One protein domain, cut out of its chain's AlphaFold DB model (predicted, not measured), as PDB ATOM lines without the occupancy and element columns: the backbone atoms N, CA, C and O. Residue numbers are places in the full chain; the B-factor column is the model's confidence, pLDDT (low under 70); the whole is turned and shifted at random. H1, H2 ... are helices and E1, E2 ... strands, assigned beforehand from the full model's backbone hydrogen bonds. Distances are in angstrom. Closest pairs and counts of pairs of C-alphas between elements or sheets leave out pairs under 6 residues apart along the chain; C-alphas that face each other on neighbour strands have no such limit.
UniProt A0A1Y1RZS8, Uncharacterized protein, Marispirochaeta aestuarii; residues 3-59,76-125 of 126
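This is residues 3 to 59 and 76 to 125 of the 126 residues of an uncharacterized protein of Marispirochaeta aestuarii (UniProt A0A1Y1RZS8). What shape do these atoms make? A twisted sheet of four antiparallel strands, E1 to E4, makes a wall; H1 packs on it at the E4 edge, while H2 and H3, side by side as a long helical hairpin, cover the space between H1 and the E1 edge. The later part of H3 packs near E1, and H2 packs on H1 and H3 without lying on the sheet. What are the figures? The printed part has 107 residues, with four named strands and then three named helices, mixed in class, and the sheet's order is E1, E2, E3, E4. It is compact, with a radius of gyration of the C-alphas of 14.3 A, and elongated, spanning 43 by 27 by 26 A.

Where are the strands? E1, residues 3 to 6, begins at C-alpha 3 (269.134, 187.346, 203.789). E2 is residues 9 to 18, 29.6 A long, and E3 is residues 27 to 35, 24.5 A long. E4 is residues 38 to 42, 13.5 A long. Where are the helices? H1 is residues 45 to 57, 18.7 A long, and H2 is residues 77 to 101, 36.8 A long. H3, residues 105 to 123, is 26.4 A long and ends at C-alpha 123 (262.377, 175.016, 197.752).

How do the strands pair? They form a meander, each strand the antiparallel neighbour of the one before; N 4 and O 11 are 2.9 A apart between E1 and E2, N 14 and O 32 2.9 A between E2 and E3, and N 33 and O 40 2.9 A between E3 and E4, each within hydrogen-bond range. The sheet is only just strongly twisted, its C-alphas lying up to 4.2 A off its best plane. Which helices are on the sheet? H1 lies over E4, slantwise to the strands at 34 degrees on the local plane, at a height over the sheet of 7.3 A; the closest C-alphas, of Ala 42 and Ala 48, are 4.8 A apart. H3 is also on the sheet, its C-alpha of Asn 120 being 5.4 A from that of Leu 6 in E1, the closest pair of the two; H1 and H3 on one face of the sheet make two layers. How do the helices meet? H2 and H3 touch as a helical hairpin, at a shallow tilt of 21 degrees, opposite ways, with closest C-alphas of Tyr 96 and Ala 108 at 4.4 A. H1, with residues 45 to 50 alone, touches residues 83 to 93 of H2 at a steep tilt of 39 degrees, opposite ways, with closest C-alphas of Asp 46 and Ala 90 at 5.3 A; H1 and H3 are apart. Are the helix backbones complete? In H2 and H3 every O i to N i+4 pair is within hydrogen-bond range, and in H1 8 of 9 are.

How far does it reach? The two C-alphas farthest apart, of Glu 21 and Asp 76, are 46.0 A from each other. Is there a cut? Residues 60 to 75 are not printed, and C-alphas 59 and 76 are 21.6 A apart across the cut; of the links that are printed whole, none is long. Where is confidence low? The mean pLDDT of the printed part is 86.8, and residues 19 to 25, 55 to 59 and 76 to 77 are under 70.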
ATOM      1  N   VAL A   3     270.408 187.307 204.518       93.94
ATOM      2  CA  VAL A   3     269.134 187.346 203.789       93.94
ATOM      3  C   VAL A   3     269.347 186.710 202.425       93.94
ATOM      4  O   VAL A   3     270.136 187.210 201.624       93.94
ATOM      5  N   LEU A   4     268.660 185.599 202.172       92.06
ATOM      6  CA  LEU A   4     268.819 184.803 200.962       92.06
ATOM      7  C   LEU A   4     267.554 184.880 200.103       92.06
ATOM      8  O   LEU A   4     266.482 184.476 200.562       92.06
ATOM      9  N   PRO A   5     267.647 185.361 198.853       91.62
ATOM     10  CA  PRO A   5     266.535 185.280 197.923       91.62
ATOM     11  C   PRO A   5     266.398 183.850 197.391       91.62
ATOM     12  O   PRO A   5     267.316 183.327 196.750       91.62
ATOM     13  N   LEU A   6     265.231 183.254 197.646       88.31
ATOM     14  CA  LEU A   6     264.859 181.899 197.245       88.31
ATOM     15  C   LEU A   6     263.564 181.926 196.429       88.31
ATOM     16  O   LEU A   6     262.518 182.277 196.973       88.31
ATOM     17  N   ASN A   7     263.612 181.569 195.144       85.81
ATOM     18  CA  ASN A   7     262.429 181.412 194.276       85.81
ATOM     19  C   ASN A   7     261.328 182.492 194.459       85.81
ATOM     20  O   ASN A   7     260.148 182.186 194.613       85.81
ATOM     21  N   GLY A   8     261.710 183.777 194.480       84.00
ATOM     22  CA  GLY A   8     260.774 184.907 194.630       84.00
ATOM     23  C   GLY A   8     260.349 185.234 196.069       84.00
ATOM     24  O   GLY A   8     259.508 186.103 196.281       84.00
ATOM     25  N   THR A   9     260.942 184.574 197.059       89.00
ATOM     26  CA  THR A   9     260.738 184.799 198.498       89.00
ATOM     27  C   THR A   9     262.075 185.061 199.198       89.00
ATOM     28  O   THR A   9     263.135 184.920 198.586       89.00
ATOM     29  N   LEU A  10     262.045 185.463 200.470       92.31
ATOM     30  CA  LEU A  10     263.246 185.707 201.273       92.31
ATOM     31  C   LEU A  10     263.315 184.714 202.431       92.31
ATOM     32  O   LEU A  10     262.355 184.590 203.191       92.31
ATOM     33  N   LEU A  11     264.458 184.042 202.563       93.00
ATOM     34  CA  LEU A  11     264.836 183.299 203.758       93.00
ATOM     35  C   LEU A  11     265.778 184.165 204.592       93.00
ATOM     36  O   LEU A  11     266.846 184.570 204.126       93.00
ATOM     37  N   TYR A  12     265.387 184.425 205.831       94.12
ATOM     38  CA  TYR A  12     266.224 185.091 206.816       94.12
ATOM     39  C   TYR A  12     266.929 184.039 207.664       94.12
ATOM     40  O   TYR A  12     266.283 183.124 208.173       94.12
ATOM     41  N   VAL A  13     268.245 184.182 207.809       94.50
ATOM     42  CA  VAL A  13     269.105 183.281 208.579       94.50
ATOM     43  C   VAL A  13     269.880 184.108 209.598       94.50
ATOM     44  O   VAL A  13     270.720 184.937 209.231       94.50
ATOM     45  N   GLU A  14     269.608 183.886 210.881       93.81
ATOM     46  CA  GLU A  14     270.326 184.530 211.984       93.81
ATOM     47  C   GLU A  14     271.059 183.481 212.830       93.81
ATOM     48  O   GLU A  14     270.415 182.760 213.599       93.81
ATOM     49  N   PRO A  15     272.395 183.370 212.707       91.31
ATOM     50  CA  PRO A  15     273.195 182.572 213.624       91.31
ATOM     51  C   PRO A  15     273.461 183.341 214.924       91.31
ATOM     52  O   PRO A  15     273.856 184.507 214.908       91.31
ATOM     53  N   ILE A  16     273.284 182.671 216.059       90.06
ATOM     54  CA  ILE A  16     273.542 183.201 217.397       90.06
ATOM     55  C   ILE A  16     274.757 182.477 217.968       90.06
ATOM     56  O   ILE A  16     274.705 181.277 218.248       90.06
ATOM     57  N   TYR A  17     275.841 183.224 218.157       85.81
ATOM     58  CA  TYR A  17     277.086 182.714 218.721       85.81
ATOM     59  C   TYR A  17     277.204 183.069 220.201       85.81
ATOM     60  O   TYR A  17     276.845 184.172 220.616       85.81
ATOM     61  N   LEU A  18     277.757 182.151 220.987       83.25
ATOM     62  CA  LEU A  18     278.158 182.395 222.361       83.25
ATOM     63  C   LEU A  18     279.668 182.642 222.406       83.25
ATOM     64  O   LEU A  18     280.462 181.853 221.890       83.25
ATOM     65  N   GLN A  19     280.070 183.749 223.029       69.19
ATOM     66  CA  GLN A  19     281.470 183.973 223.368       69.19
ATOM     67  C   GLN A  19     281.809 183.151 224.610       69.19
ATOM     68  O   GLN A  19     281.200 183.329 225.664       69.19
ATOM     69  N   SER A  20     282.774 182.247 224.475       68.81
ATOM     70  CA  SER A  20     283.388 181.569 225.614       68.81
ATOM     71  C   SER A  20     284.555 182.411 226.134       68.81
ATOM     72  O   SER A  20     285.306 182.979 225.343       68.81
ATOM     73  N   GLU A  21     284.741 182.471 227.455       66.00
ATOM     74  CA  GLU A  21     285.862 183.187 228.089       66.00
ATOM     75  C   GLU A  21     287.233 182.560 227.766       66.00
ATOM     76  O   GLU A  21     288.269 183.198 227.949       66.00
ATOM     77  N   THR A  22     287.254 181.309 227.290       67.62
ATOM     78  CA  THR A  22     288.477 180.512 227.097       67.62
ATOM     79  C   THR A  22     288.719 180.053 225.659       67.62
ATOM     80  O   THR A  22     289.829 179.614 225.351       67.62
ATOM     81  N   ALA A  23     287.728 180.138 224.763       64.44
ATOM     82  CA  ALA A  23     287.870 179.674 223.383       64.44
ATOM     83  C   ALA A  23     288.299 180.807 222.441       64.44
ATOM     84  O   ALA A  23     287.778 181.917 222.500       64.44
ATOM     85  N   ALA A  24     289.219 180.502 221.521       68.00
ATOM     86  CA  ALA A  24     289.701 181.459 220.524       68.00
ATOM     87  C   ALA A  24     288.644 181.827 219.460       68.00
ATOM     88  O   ALA A  24     288.816 182.820 218.758       68.00
ATOM     89  N   TYR A  25     287.564 181.044 219.347       69.00
ATOM     90  CA  TYR A  25     286.498 181.232 218.362       69.00
ATOM     91  C   TYR A  25     285.113 181.179 219.028       69.00
ATOM     92  O   TYR A  25     284.921 180.367 219.937       69.00
ATOM     93  N   PRO A  26     284.147 182.011 218.591       73.06
ATOM     94  CA  PRO A  26     282.761 181.929 219.052       73.06
ATOM     95  C   PRO A  26     282.124 180.580 218.694       73.06
ATOM     96  O   PRO A  26     282.310 180.086 217.582       73.06
ATOM     97  N   GLU A  27     281.336 180.011 219.604       81.31
ATOM     98  CA  GLU A  27     280.604 178.761 219.365       81.31
ATOM     99  C   GLU A  27     279.178 179.066 218.896       81.31
ATOM    100  O   GLU A  27     278.497 179.913 219.479       81.31
ATOM    101  N   LEU A  28     278.705 178.394 217.843       84.50
ATOM    102  CA  LEU A  28     277.320 178.522 217.391       84.50
ATOM    103  C   LEU A  28     276.390 177.869 218.417       84.50
ATOM    104  O   LEU A  28     276.480 176.670 218.661       84.50
ATOM    105  N   ARG A  29     275.477 178.646 219.007       86.19
ATOM    106  CA  ARG A  29     274.511 178.128 219.985       86.19
ATOM    107  C   ARG A  29     273.173 177.778 219.352       86.19
ATOM    108  O   ARG A  29     272.514 176.842 219.804       86.19
ATOM    109  N   MET A  30     272.743 178.584 218.383       88.94
ATOM    110  CA  MET A  30     271.432 178.467 217.755       88.94
ATOM    111  C   MET A  30     271.411 179.163 216.395       88.94
ATOM    112  O   MET A  30     272.061 180.187 216.206       88.94
ATOM    113  N   VAL A  31     270.603 178.648 215.476       91.69
ATOM    114  CA  VAL A  31     270.237 179.277 214.208       91.69
ATOM    115  C   VAL A  31     268.736 179.529 214.214       91.69
ATOM    116  O   VAL A  31     267.944 178.629 214.501       91.69
ATOM    117  N   VAL A  32     268.350 180.759 213.889       92.12
ATOM    118  CA  VAL A  32     266.955 181.144 213.669       92.12
ATOM    119  C   VAL A  32     266.731 181.305 212.172       92.12
ATOM    120  O   VAL A  32     267.463 182.041 211.504       92.12
ATOM    121  N   LEU A  33     265.719 180.617 211.652       93.69
ATOM    122  CA  LEU A  33     265.271 180.736 210.273       93.69
ATOM    123  C   LEU A  33     263.878 181.343 210.230       93.69
ATOM    124  O   LEU A  33     263.005 180.970 211.015       93.69
ATOM    125  N   MET A  34     263.657 182.234 209.274       91.88
ATOM    126  CA  MET A  34     262.329 182.742 208.962       91.88
ATOM    127  C   MET A  34     262.111 182.722 207.455       91.88
ATOM    128  O   MET A  34     262.887 183.307 206.698       91.88
ATOM    129  N   HIS A  35     261.038 182.066 207.024       91.31
ATOM    130  CA  HIS A  35     260.610 182.022 205.630       91.31
ATOM    131  C   HIS A  35     259.106 182.261 205.567       91.31
ATOM    132  O   HIS A  35     258.333 181.512 206.161       91.31
ATOM    133  N   LYS A  36     258.695 183.316 204.853       87.12
ATOM    134  CA  LYS A  36     257.302 183.800 204.844       87.12
ATOM    135  C   LYS A  36     256.808 184.048 206.283       87.12
ATOM    136  O   LYS A  36     257.396 184.877 206.971       87.12
ATOM    137  N   ASP A  37     255.789 183.314 206.724       86.75
ATOM    138  CA  ASP A  37     255.172 183.426 208.051       86.75
ATOM    139  C   ASP A  37     255.676 182.358 209.039       86.75
ATOM    140  O   ASP A  37     255.275 182.342 210.203       86.75
ATOM    141  N   THR A  38     256.579 181.473 208.600       87.56
ATOM    142  CA  THR A  38     257.119 180.387 209.424       87.56
ATOM    143  C   THR A  38     258.468 180.788 210.007       87.56
ATOM    144  O   THR A  38     259.414 181.090 209.275       87.56
ATOM    145  N   MET A  39     258.574 180.749 211.335       90.56
ATOM    146  CA  MET A  39     259.819 180.952 212.073       90.56
ATOM    147  C   MET A  39     260.181 179.681 212.836       90.56
ATOM    148  O   MET A  39     259.365 179.145 213.584       90.56
ATOM    149  N   VAL A  40     261.418 179.217 212.677       92.50
ATOM    150  CA  VAL A  40     261.944 178.043 213.378       92.50
ATOM    151  C   VAL A  40     263.308 178.337 213.980       92.50
ATOM    152  O   VAL A  40     264.057 179.190 213.506       92.50
ATOM    153  N   TYR A  41     263.637 177.603 215.034       92.25
ATOM    154  CA  TYR A  41     264.924 177.679 215.706       92.25
ATOM    155  C   TYR A  41     265.464 176.271 215.973       92.25
ATOM    156  O   TYR A  41     264.726 175.337 216.326       92.25
ATOM    157  N   ALA A  42     266.768 176.099 215.789       93.00
ATOM    158  CA  ALA A  42     267.474 174.866 216.116       93.00
ATOM    159  C   ALA A  42     268.942 175.151 216.441       93.00
ATOM    160  O   ALA A  42     269.435 176.241 216.180       93.00
ATOM    161  N   GLU A  43     269.638 174.177 217.021       90.38
ATOM    162  CA  GLU A  43     271.059 174.327 217.367       90.38
ATOM    163  C   GLU A  43     271.952 174.386 216.117       90.38
ATOM    164  O   GLU A  43     272.993 175.033 216.137       90.38
ATOM    165  N   THR A  44     271.501 173.786 215.012       91.31
ATOM    166  CA  THR A  44     272.228 173.702 213.743       91.31
ATOM    167  C   THR A  44     271.343 174.088 212.552       91.31
ATOM    168  O   THR A  44     270.109 174.070 212.641       91.31
ATOM    169  N   LEU A  45     271.963 174.458 211.423       91.62
ATOM    170  CA  LEU A  45     271.225 174.883 210.230       91.62
ATOM    171  C   LEU A  45     270.427 173.733 209.602       91.62
ATOM    172  O   LEU A  45     269.286 173.947 209.204       91.62
ATOM    173  N   ASP A  46     270.985 172.524 209.546       93.44
ATOM    174  CA  ASP A  46     270.306 171.323 209.051       93.44
ATOM    175  C   ASP A  46     269.018 171.054 209.836       93.44
ATOM    176  O   ASP A  46     267.941 171.001 209.248       93.44
ATOM    177  N   SER A  47     269.100 171.022 211.168       90.94
ATOM    178  CA  SER A  47     267.942 170.809 212.035       90.94
ATOM    179  C   SER A  47     266.906 171.928 211.898       90.94
ATOM    180  O   SER A  47     265.704 171.689 212.022       90.94
ATOM    181  N   ALA A  48     267.340 173.169 211.656       91.94
ATOM    182  CA  ALA A  48     266.424 174.281 211.421       91.94
ATOM    183  C   ALA A  48     265.717 174.144 210.064       91.94
ATOM    184  O   ALA A  48     264.507 174.341 209.993       91.94
ATOM    185  N   LEU A  49     266.437 173.770 209.003       91.75
ATOM    186  CA  LEU A  49     265.863 173.532 207.677       91.75
ATOM    187  C   LEU A  49     264.888 172.348 207.710       91.75
ATOM    188  O   LEU A  49     263.771 172.481 207.221       91.75
ATOM    189  N   GLU A  50     265.250 171.234 208.350       91.69
ATOM    190  CA  GLU A  50     264.349 170.088 208.533       91.69
ATOM    191  C   GLU A  50     263.032 170.511 209.199       91.69
ATOM    192  O   GLU A  50     261.956 170.199 208.691       91.69
ATOM    193  N   LYS A  51     263.098 171.294 210.286       90.25
ATOM    194  CA  LYS A  51     261.902 171.834 210.951       90.25
ATOM    195  C   LYS A  51     261.107 172.783 210.059       90.25
ATOM    196  O   LYS A  51     259.882 172.738 210.090       90.25
ATOM    197  N   LEU A  52     261.779 173.643 209.294       88.31
ATOM    198  CA  LEU A  52     261.125 174.619 208.421       88.31
ATOM    199  C   LEU A  52     260.266 173.924 207.356       88.31
ATOM    200  O   LEU A  52     259.115 174.304 207.151       88.31
ATOM    201  N   TYR A  53     260.811 172.884 206.722       84.94
ATOM    202  CA  TYR A  53     260.120 172.139 205.667       84.94
ATOM    203  C   TYR A  53     259.161 171.073 206.211       84.94
ATOM    204  O   TYR A  53     258.169 170.763 205.559       84.94
ATOM    205  N   ALA A  54     259.377 170.569 207.429       81.38
ATOM    206  CA  ALA A  54     258.378 169.757 208.122       81.38
ATOM    207  C   ALA A  54     257.144 170.590 208.519       81.38
ATOM    208  O   ALA A  54     256.017 170.160 208.289       81.38
ATOM    209  N   ALA A  55     257.340 171.810 209.034       65.00
ATOM    210  CA  ALA A  55     256.255 172.719 209.412       65.00
ATOM    211  C   ALA A  55     255.437 173.220 208.206       65.00
ATOM    212  O   ALA A  55     254.262 173.539 208.346       65.00
ATOM    213  N   GLY A  56     256.028 173.267 207.007       55.66
ATOM    214  CA  GLY A  56     255.295 173.540 205.765       55.66
ATOM    215  C   GLY A  56     254.365 172.399 205.324       55.66
ATOM    216  O   GLY A  56     253.388 172.655 204.624       55.66
ATOM    217  N   SER A  57     254.635 171.160 205.757       49.88
ATOM    218  CA  SER A  57     253.800 169.981 205.479       49.88
ATOM    219  C   SER A  57     252.649 169.803 206.481       49.88
ATOM    220  O   SER A  57     251.716 169.049 206.209       49.88
ATOM    221  N   GLU A  58     252.699 170.493 207.619       39.62
ATOM    222  CA  GLU A  58     251.678 170.479 208.667       39.62
ATOM    223  C   GLU A  58     251.306 171.929 208.996       39.62
ATOM    224  O   GLU A  58     251.827 172.540 209.929       39.62
ATOM    225  N   ALA A  59     250.409 172.512 208.199       39.53
ATOM    226  CA  ALA A  59     249.768 173.769 208.558       39.53
ATOM    227  C   ALA A  59     248.895 173.555 209.805       39.53
ATOM    228  O   ALA A  59     247.725 173.226 209.672       39.53
ATOM    229  N   ASP A  76     260.772 157.105 200.831       59.06
ATOM    230  CA  ASP A  76     260.677 157.523 199.440       59.06
ATOM    231  C   ASP A  76     262.050 158.063 198.988       59.06
ATOM    232  O   ASP A  76     262.777 158.688 199.769       59.06
ATOM    233  N   ALA A  77     262.433 157.805 197.736       67.50
ATOM    234  CA  ALA A  77     263.687 158.298 197.161       67.50
ATOM    235  C   ALA A  77     263.772 159.835 197.249       67.50
ATOM    236  O   ALA A  77     264.835 160.380 197.542       67.50
ATOM    237  N   SER A  78     262.623 160.505 197.125       72.12
ATOM    238  CA  SER A  78     262.483 161.957 197.258       72.12
ATOM    239  C   SER A  78     262.899 162.482 198.642       72.12
ATOM    240  O   SER A  78     263.606 163.485 198.747       72.12
ATOM    241  N   GLY A  79     262.544 161.770 199.719       79.94
ATOM    242  CA  GLY A  79     262.886 162.174 201.089       79.94
ATOM    243  C   GLY A  79     264.387 162.100 201.376       79.94
ATOM    244  O   GLY A  79     264.946 162.996 202.009       79.94
ATOM    245  N   LYS A  80     265.067 161.071 200.852       84.81
ATOM    246  CA  LYS A  80     266.526 160.925 200.997       84.81
ATOM    247  C   LYS A  80     267.291 162.010 200.245       84.81
ATOM    248  O   LYS A  80     268.266 162.539 200.768       84.81
ATOM    249  N   GLU A  81     266.844 162.357 199.041       87.38
ATOM    250  CA  GLU A  81     267.441 163.455 198.277       87.38
ATOM    251  C   GLU A  81     267.231 164.812 198.958       87.38
ATOM    252  O   GLU A  81     268.156 165.622 199.005       87.38
ATOM    253  N   LYS A  82     266.041 165.054 199.529       88.38
ATOM    254  CA  LYS A  82     265.753 166.279 200.289       88.38
ATOM    255  C   LYS A  82     266.697 166.423 201.486       88.38
ATOM    256  O   LYS A  82     267.289 167.484 201.680       88.38
ATOM    257  N   GLN A  83     266.886 165.349 202.248       90.00
ATOM    258  CA  GLN A  83     267.776 165.360 203.409       90.00
ATOM    259  C   GLN A  83     269.246 165.569 203.019       90.00
ATOM    260  O   GLN A  83     269.977 166.284 203.699       90.00
ATOM    261  N   GLU A  84     269.668 165.023 201.879       92.75
ATOM    262  CA  GLU A  84     271.008 165.258 201.343       92.75
ATOM    263  C   GLU A  84     271.227 166.727 200.933       92.75
ATOM    264  O   GLU A  84     272.276 167.295 201.233       92.75
ATOM    265  N   LEU A  85     270.233 167.382 200.322       93.75
ATOM    266  CA  LEU A  85     270.299 168.819 200.014       93.75
ATOM    267  C   LEU A  85     270.408 169.677 201.280       93.75
ATOM    268  O   LEU A  85     271.194 170.624 201.308       93.75
ATOM    269  N   ILE A  86     269.655 169.337 202.330       93.94
ATOM    270  CA  ILE A  86     269.722 170.023 203.628       93.94
ATOM    271  C   ILE A  86     271.120 169.886 204.235       93.94
ATOM    272  O   ILE A  86     271.715 170.883 204.648       93.94
ATOM    273  N   ARG A  87     271.675 168.670 204.230       94.81
ATOM    274  CA  ARG A  87     273.027 168.392 204.725       94.81
ATOM    275  C   ARG A  87     274.076 169.214 203.975       94.81
ATOM    276  O   ARG A  87     274.902 169.873 204.598       94.81
ATOM    277  N   GLN A  88     274.016 169.234 202.643       95.81
ATOM    278  CA  GLN A  88     274.938 170.028 201.825       95.81
ATOM    279  C   GLN A  88     274.778 171.538 202.047       95.81
ATOM    280  O   GLN A  88     275.761 172.275 201.975       95.81
ATOM    281  N   ALA A  89     273.553 172.015 202.295       95.12
ATOM    282  CA  ALA A  89     273.306 173.417 202.610       95.12
ATOM    283  C   ALA A  89     273.943 173.794 203.957       95.12
ATOM    284  O   ALA A  89     274.609 174.825 204.043       95.12
ATOM    285  N   ALA A  90     273.815 172.943 204.979       93.62
ATOM    286  CA  ALA A  90     274.488 173.135 206.262       93.62
ATOM    287  C   ALA A  90     276.016 173.217 206.103       93.62
ATOM    288  O   ALA A  90     276.626 174.181 206.561       93.62
ATOM    289  N   GLU A  91     276.618 172.295 205.348       95.88
ATOM    290  CA  GLU A  91     278.060 172.319 205.070       95.88
ATOM    291  C   GLU A  91     278.515 173.605 204.365       95.88
ATOM    292  O   GLU A  91     279.533 174.191 204.734       95.88
ATOM    293  N   ALA A  92     277.767 174.058 203.353       96.38
ATOM    294  CA  ALA A  92     278.083 175.291 202.634       96.38
ATOM    295  C   ALA A  92     277.988 176.524 203.550       96.38
ATOM    296  O   ALA A  92     278.798 177.445 203.448       96.38
ATOM    297  N   PHE A  93     277.023 176.549 204.472       93.94
ATOM    298  CA  PHE A  93     276.906 177.623 205.454       93.94
ATOM    299  C   PHE A  93     278.073 177.628 206.448       93.94
ATOM    300  O   PHE A  93     278.663 178.682 206.686       93.94
ATOM    301  N   ASP A  94     278.457 176.468 206.976       92.50
ATOM    302  CA  ASP A  94     279.588 176.363 207.901       92.50
ATOM    303  C   ASP A  94     280.900 176.781 207.228       92.50
ATOM    304  O   ASP A  94     281.679 177.550 207.799       92.50
ATOM    305  N   ALA A  95     281.114 176.353 205.981       94.31
ATOM    306  CA  ALA A  95     282.259 176.773 205.182       94.31
ATOM    307  C   ALA A  95     282.246 178.290 204.923       94.31
ATOM    308  O   ALA A  95     283.278 178.949 205.053       94.31
ATOM    309  N   TYR A  96     281.079 178.880 204.636       94.12
ATOM    310  CA  TYR A  96     280.925 180.333 204.513       94.12
ATOM    311  C   TYR A  96     281.352 181.075 205.791       94.12
ATOM    312  O   TYR A  96     282.108 182.047 205.706       94.12
ATOM    313  N   ILE A  97     280.926 180.615 206.973       90.00
ATOM    314  CA  ILE A  97     281.298 181.231 208.257       90.00
ATOM    315  C   ILE A  97     282.802 181.098 208.520       90.00
ATOM    316  O   ILE A  97     283.445 182.085 208.883       90.00
ATOM    317  N   GLN A  98     283.381 179.916 208.294       90.19
ATOM    318  CA  GLN A  98     284.814 179.673 208.490       90.19
ATOM    319  C   GLN A  98     285.679 180.542 207.568       90.19
ATOM    320  O   GLN A  98     286.643 181.166 208.023       90.19
ATOM    321  N   ASN A  99     285.310 180.636 206.289       93.00
ATOM    322  CA  ASN A  99     286.022 181.444 205.300       93.00
ATOM    323  C   ASN A  99     285.907 182.942 205.618       93.00
ATOM    324  O   ASN A  99     286.898 183.667 205.558       93.00
ATOM    325  N   THR A 100     284.729 183.391 206.068       90.06
ATOM    326  CA  THR A 100     284.519 184.773 206.531       90.06
ATOM    327  C   THR A 100     285.381 185.089 207.757       90.06
ATOM    328  O   THR A 100     286.003 186.148 207.814       90.06
ATOM    329  N   GLY A 101     285.472 184.163 208.718       86.75
ATOM    330  CA  GLY A 101     286.341 184.304 209.892       86.75
ATOM    331  C   GLY A 101     287.836 184.303 209.551       86.75
ATOM    332  O   GLY A 101     288.618 184.989 210.204       86.75
ATOM    333  N   SER A 102     288.227 183.593 208.491       89.75
ATOM    334  CA  SER A 102     289.617 183.493 208.021       89.75
ATOM    335  C   SER A 102     290.021 184.604 207.038       89.75
ATOM    336  O   SER A 102     291.131 184.579 206.517       89.75
ATOM    337  N   SER A 103     289.151 185.597 206.802       92.19
ATOM    338  CA  SER A 103     289.328 186.679 205.811       92.19
ATOM    339  C   SER A 103     289.405 186.222 204.341       92.19
ATOM    340  O   SER A 103     289.778 187.014 203.475       92.19
ATOM    341  N   ASP A 104     289.021 184.978 204.037       94.94
ATOM    342  CA  ASP A 104     288.923 184.458 202.668       94.94
ATOM    343  C   ASP A 104     287.521 184.727 202.099       94.94
ATOM    344  O   ASP A 104     286.625 183.879 202.080       94.94
ATOM    345  N   PHE A 105     287.304 185.969 201.668       94.38
ATOM    346  CA  PHE A 105     285.990 186.412 201.199       94.38
ATOM    347  C   PHE A 105     285.592 185.824 199.837       94.38
ATOM    348  O   PHE A 105     284.398 185.710 199.555       94.38
ATOM    349  N   ASP A 106     286.553 185.420 199.003       96.69
ATOM    350  CA  ASP A 106     286.279 184.816 197.693       96.69
ATOM    351  C   ASP A 106     285.763 183.379 197.839       96.69
ATOM    352  O   ASP A 106     284.768 182.996 197.198       96.69
ATOM    353  N   ALA A 107     286.384 182.597 198.728       95.94
ATOM    354  CA  ALA A 107     285.881 181.285 199.107       95.94
ATOM    355  C   ALA A 107     284.520 181.410 199.807       95.94
ATOM    356  O   ALA A 107     283.576 180.708 199.440       95.94
ATOM    357  N   ALA A 108     284.363 182.369 200.729       95.00
ATOM    358  CA  ALA A 108     283.085 182.632 201.389       95.00
ATOM    359  C   ALA A 108     281.972 182.962 200.377       95.00
ATOM    360  O   ALA A 108     280.899 182.363 200.414       95.00
ATOM    361  N   ALA A 109     282.220 183.857 199.418       95.50
ATOM    362  CA  ALA A 109     281.236 184.210 198.397       95.50
ATOM    363  C   ALA A 109     280.844 183.009 197.519       95.50
ATOM    364  O   ALA A 109     279.704 182.913 197.058       95.50
ATOM    365  N   SER A 110     281.780 182.092 197.273       97.25
ATOM    366  CA  SER A 110     281.531 180.873 196.501       97.25
ATOM    367  C   SER A 110     280.661 179.879 197.268       97.25
ATOM    368  O   SER A 110     279.687 179.375 196.706       97.25
ATOM    369  N   GLU A 111     280.931 179.683 198.558       97.38
ATOM    370  CA  GLU A 111     280.092 178.859 199.433       97.38
ATOM    371  C   GLU A 111     278.704 179.473 199.645       97.38
ATOM    372  O   GLU A 111     277.701 178.765 199.604       97.38
ATOM    373  N   LEU A 112     278.602 180.800 199.736       95.38
ATOM    374  CA  LEU A 112     277.314 181.489 199.814       95.38
ATOM    375  C   LEU A 112     276.460 181.271 198.554       95.38
ATOM    376  O   LEU A 112     275.259 181.010 198.644       95.38
ATOM    377  N   ARG A 113     277.073 181.327 197.363       96.06
ATOM    378  CA  ARG A 113     276.391 181.004 196.097       96.06
ATOM    379  C   ARG A 113     275.953 179.542 196.052       96.06
ATOM    380  O   ARG A 113     274.853 179.251 195.578       96.06
ATOM    381  N   ARG A 114     276.795 178.627 196.542       97.06
ATOM    382  CA  ARG A 114     276.471 177.200 196.647       97.06
ATOM    383  C   ARG A 114     275.284 176.976 197.583       97.06
ATOM    384  O   ARG A 114     274.333 176.316 197.177       97.06
ATOM    385  N   LEU A 115     275.303 177.581 198.768       95.62
ATOM    386  CA  LEU A 115     274.203 177.562 199.732       95.62
ATOM    387  C   LEU A 115     272.900 178.038 199.085       95.62
ATOM    388  O   LEU A 115     271.897 177.329 199.112       95.62
ATOM    389  N   GLN A 116     272.918 179.206 198.439       94.12
ATOM    390  CA  GLN A 116     271.731 179.749 197.780       94.12
ATOM    391  C   GLN A 116     271.199 178.807 196.688       94.12
ATOM    392  O   GLN A 116     269.988 178.626 196.562       94.12
ATOM    393  N   LYS A 117     272.083 178.187 195.895       95.12
ATOM    394  CA  LYS A 117     271.686 177.212 194.872       95.12
ATOM    395  C   LYS A 117     271.004 175.989 195.494       95.12
ATOM    396  O   LYS A 117     269.920 175.627 195.048       95.12
ATOM    397  N   LEU A 118     271.596 175.404 196.534       95.06
ATOM    398  CA  LEU A 118     271.049 174.233 197.230       95.06
ATOM    399  C   LEU A 118     269.672 174.525 197.835       95.06
ATOM    400  O   LEU A 118     268.745 173.736 197.678       95.06
ATOM    401  N   LEU A 119     269.505 175.694 198.454       92.56
ATOM    402  CA  LEU A 119     268.223 176.115 199.022       92.56
ATOM    403  C   LEU A 119     267.162 176.418 197.948       92.56
ATOM    404  O   LEU A 119     265.973 176.181 198.165       92.56
ATOM    405  N   ASN A 120     267.561 176.903 196.770       93.00
ATOM    406  CA  ASN A 120     266.649 177.034 195.630       93.00
ATOM    407  C   ASN A 120     266.194 175.670 195.099       93.00
ATOM    408  O   ASN A 120     265.019 175.508 194.781       93.00
ATOM    409  N   GLU A 121     267.096 174.691 195.015       91.88
ATOM    410  CA  GLU A 121     266.744 173.323 194.618       91.88
ATOM    411  C   GLU A 121     265.824 172.656 195.644       91.88
ATOM    412  O   GLU A 121     264.893 171.953 195.263       91.88
ATOM    413  N   LEU A 122     266.052 172.921 196.931       88.81
ATOM    414  CA  LEU A 122     265.227 172.431 198.029       88.81
ATOM    415  C   LEU A 122     263.806 173.009 197.968       88.81
ATOM    416  O   LEU A 122     262.841 172.258 197.939       88.81
ATOM    417  N   THR A 123     263.683 174.334 197.848       85.75
ATOM    418  CA  THR A 123     262.377 175.016 197.752       85.75
ATOM    419  C   THR A 123     261.632 174.758 196.445       85.75
ATOM    420  O   THR A 123     260.421 174.911 196.417       85.75
ATOM    421  N   ALA A 124     262.312 174.382 195.360       84.62
ATOM    422  CA  ALA A 124     261.648 173.974 194.120       84.62
ATOM    423  C   ALA A 124     260.984 172.586 194.221       84.62
ATOM    424  O   ALA A 124     260.253 172.193 193.312       84.62
ATOM    425  N   ARG A 125     261.284 171.830 195.286       74.25
ATOM    426  CA  ARG A 125     260.778 170.476 195.556       74.25
ATOM    427  C   ARG A 125     259.755 170.432 196.704       74.25
ATOM    428  O   ARG A 125     259.290 169.341 197.030       74.25
TER     429      ARG A 125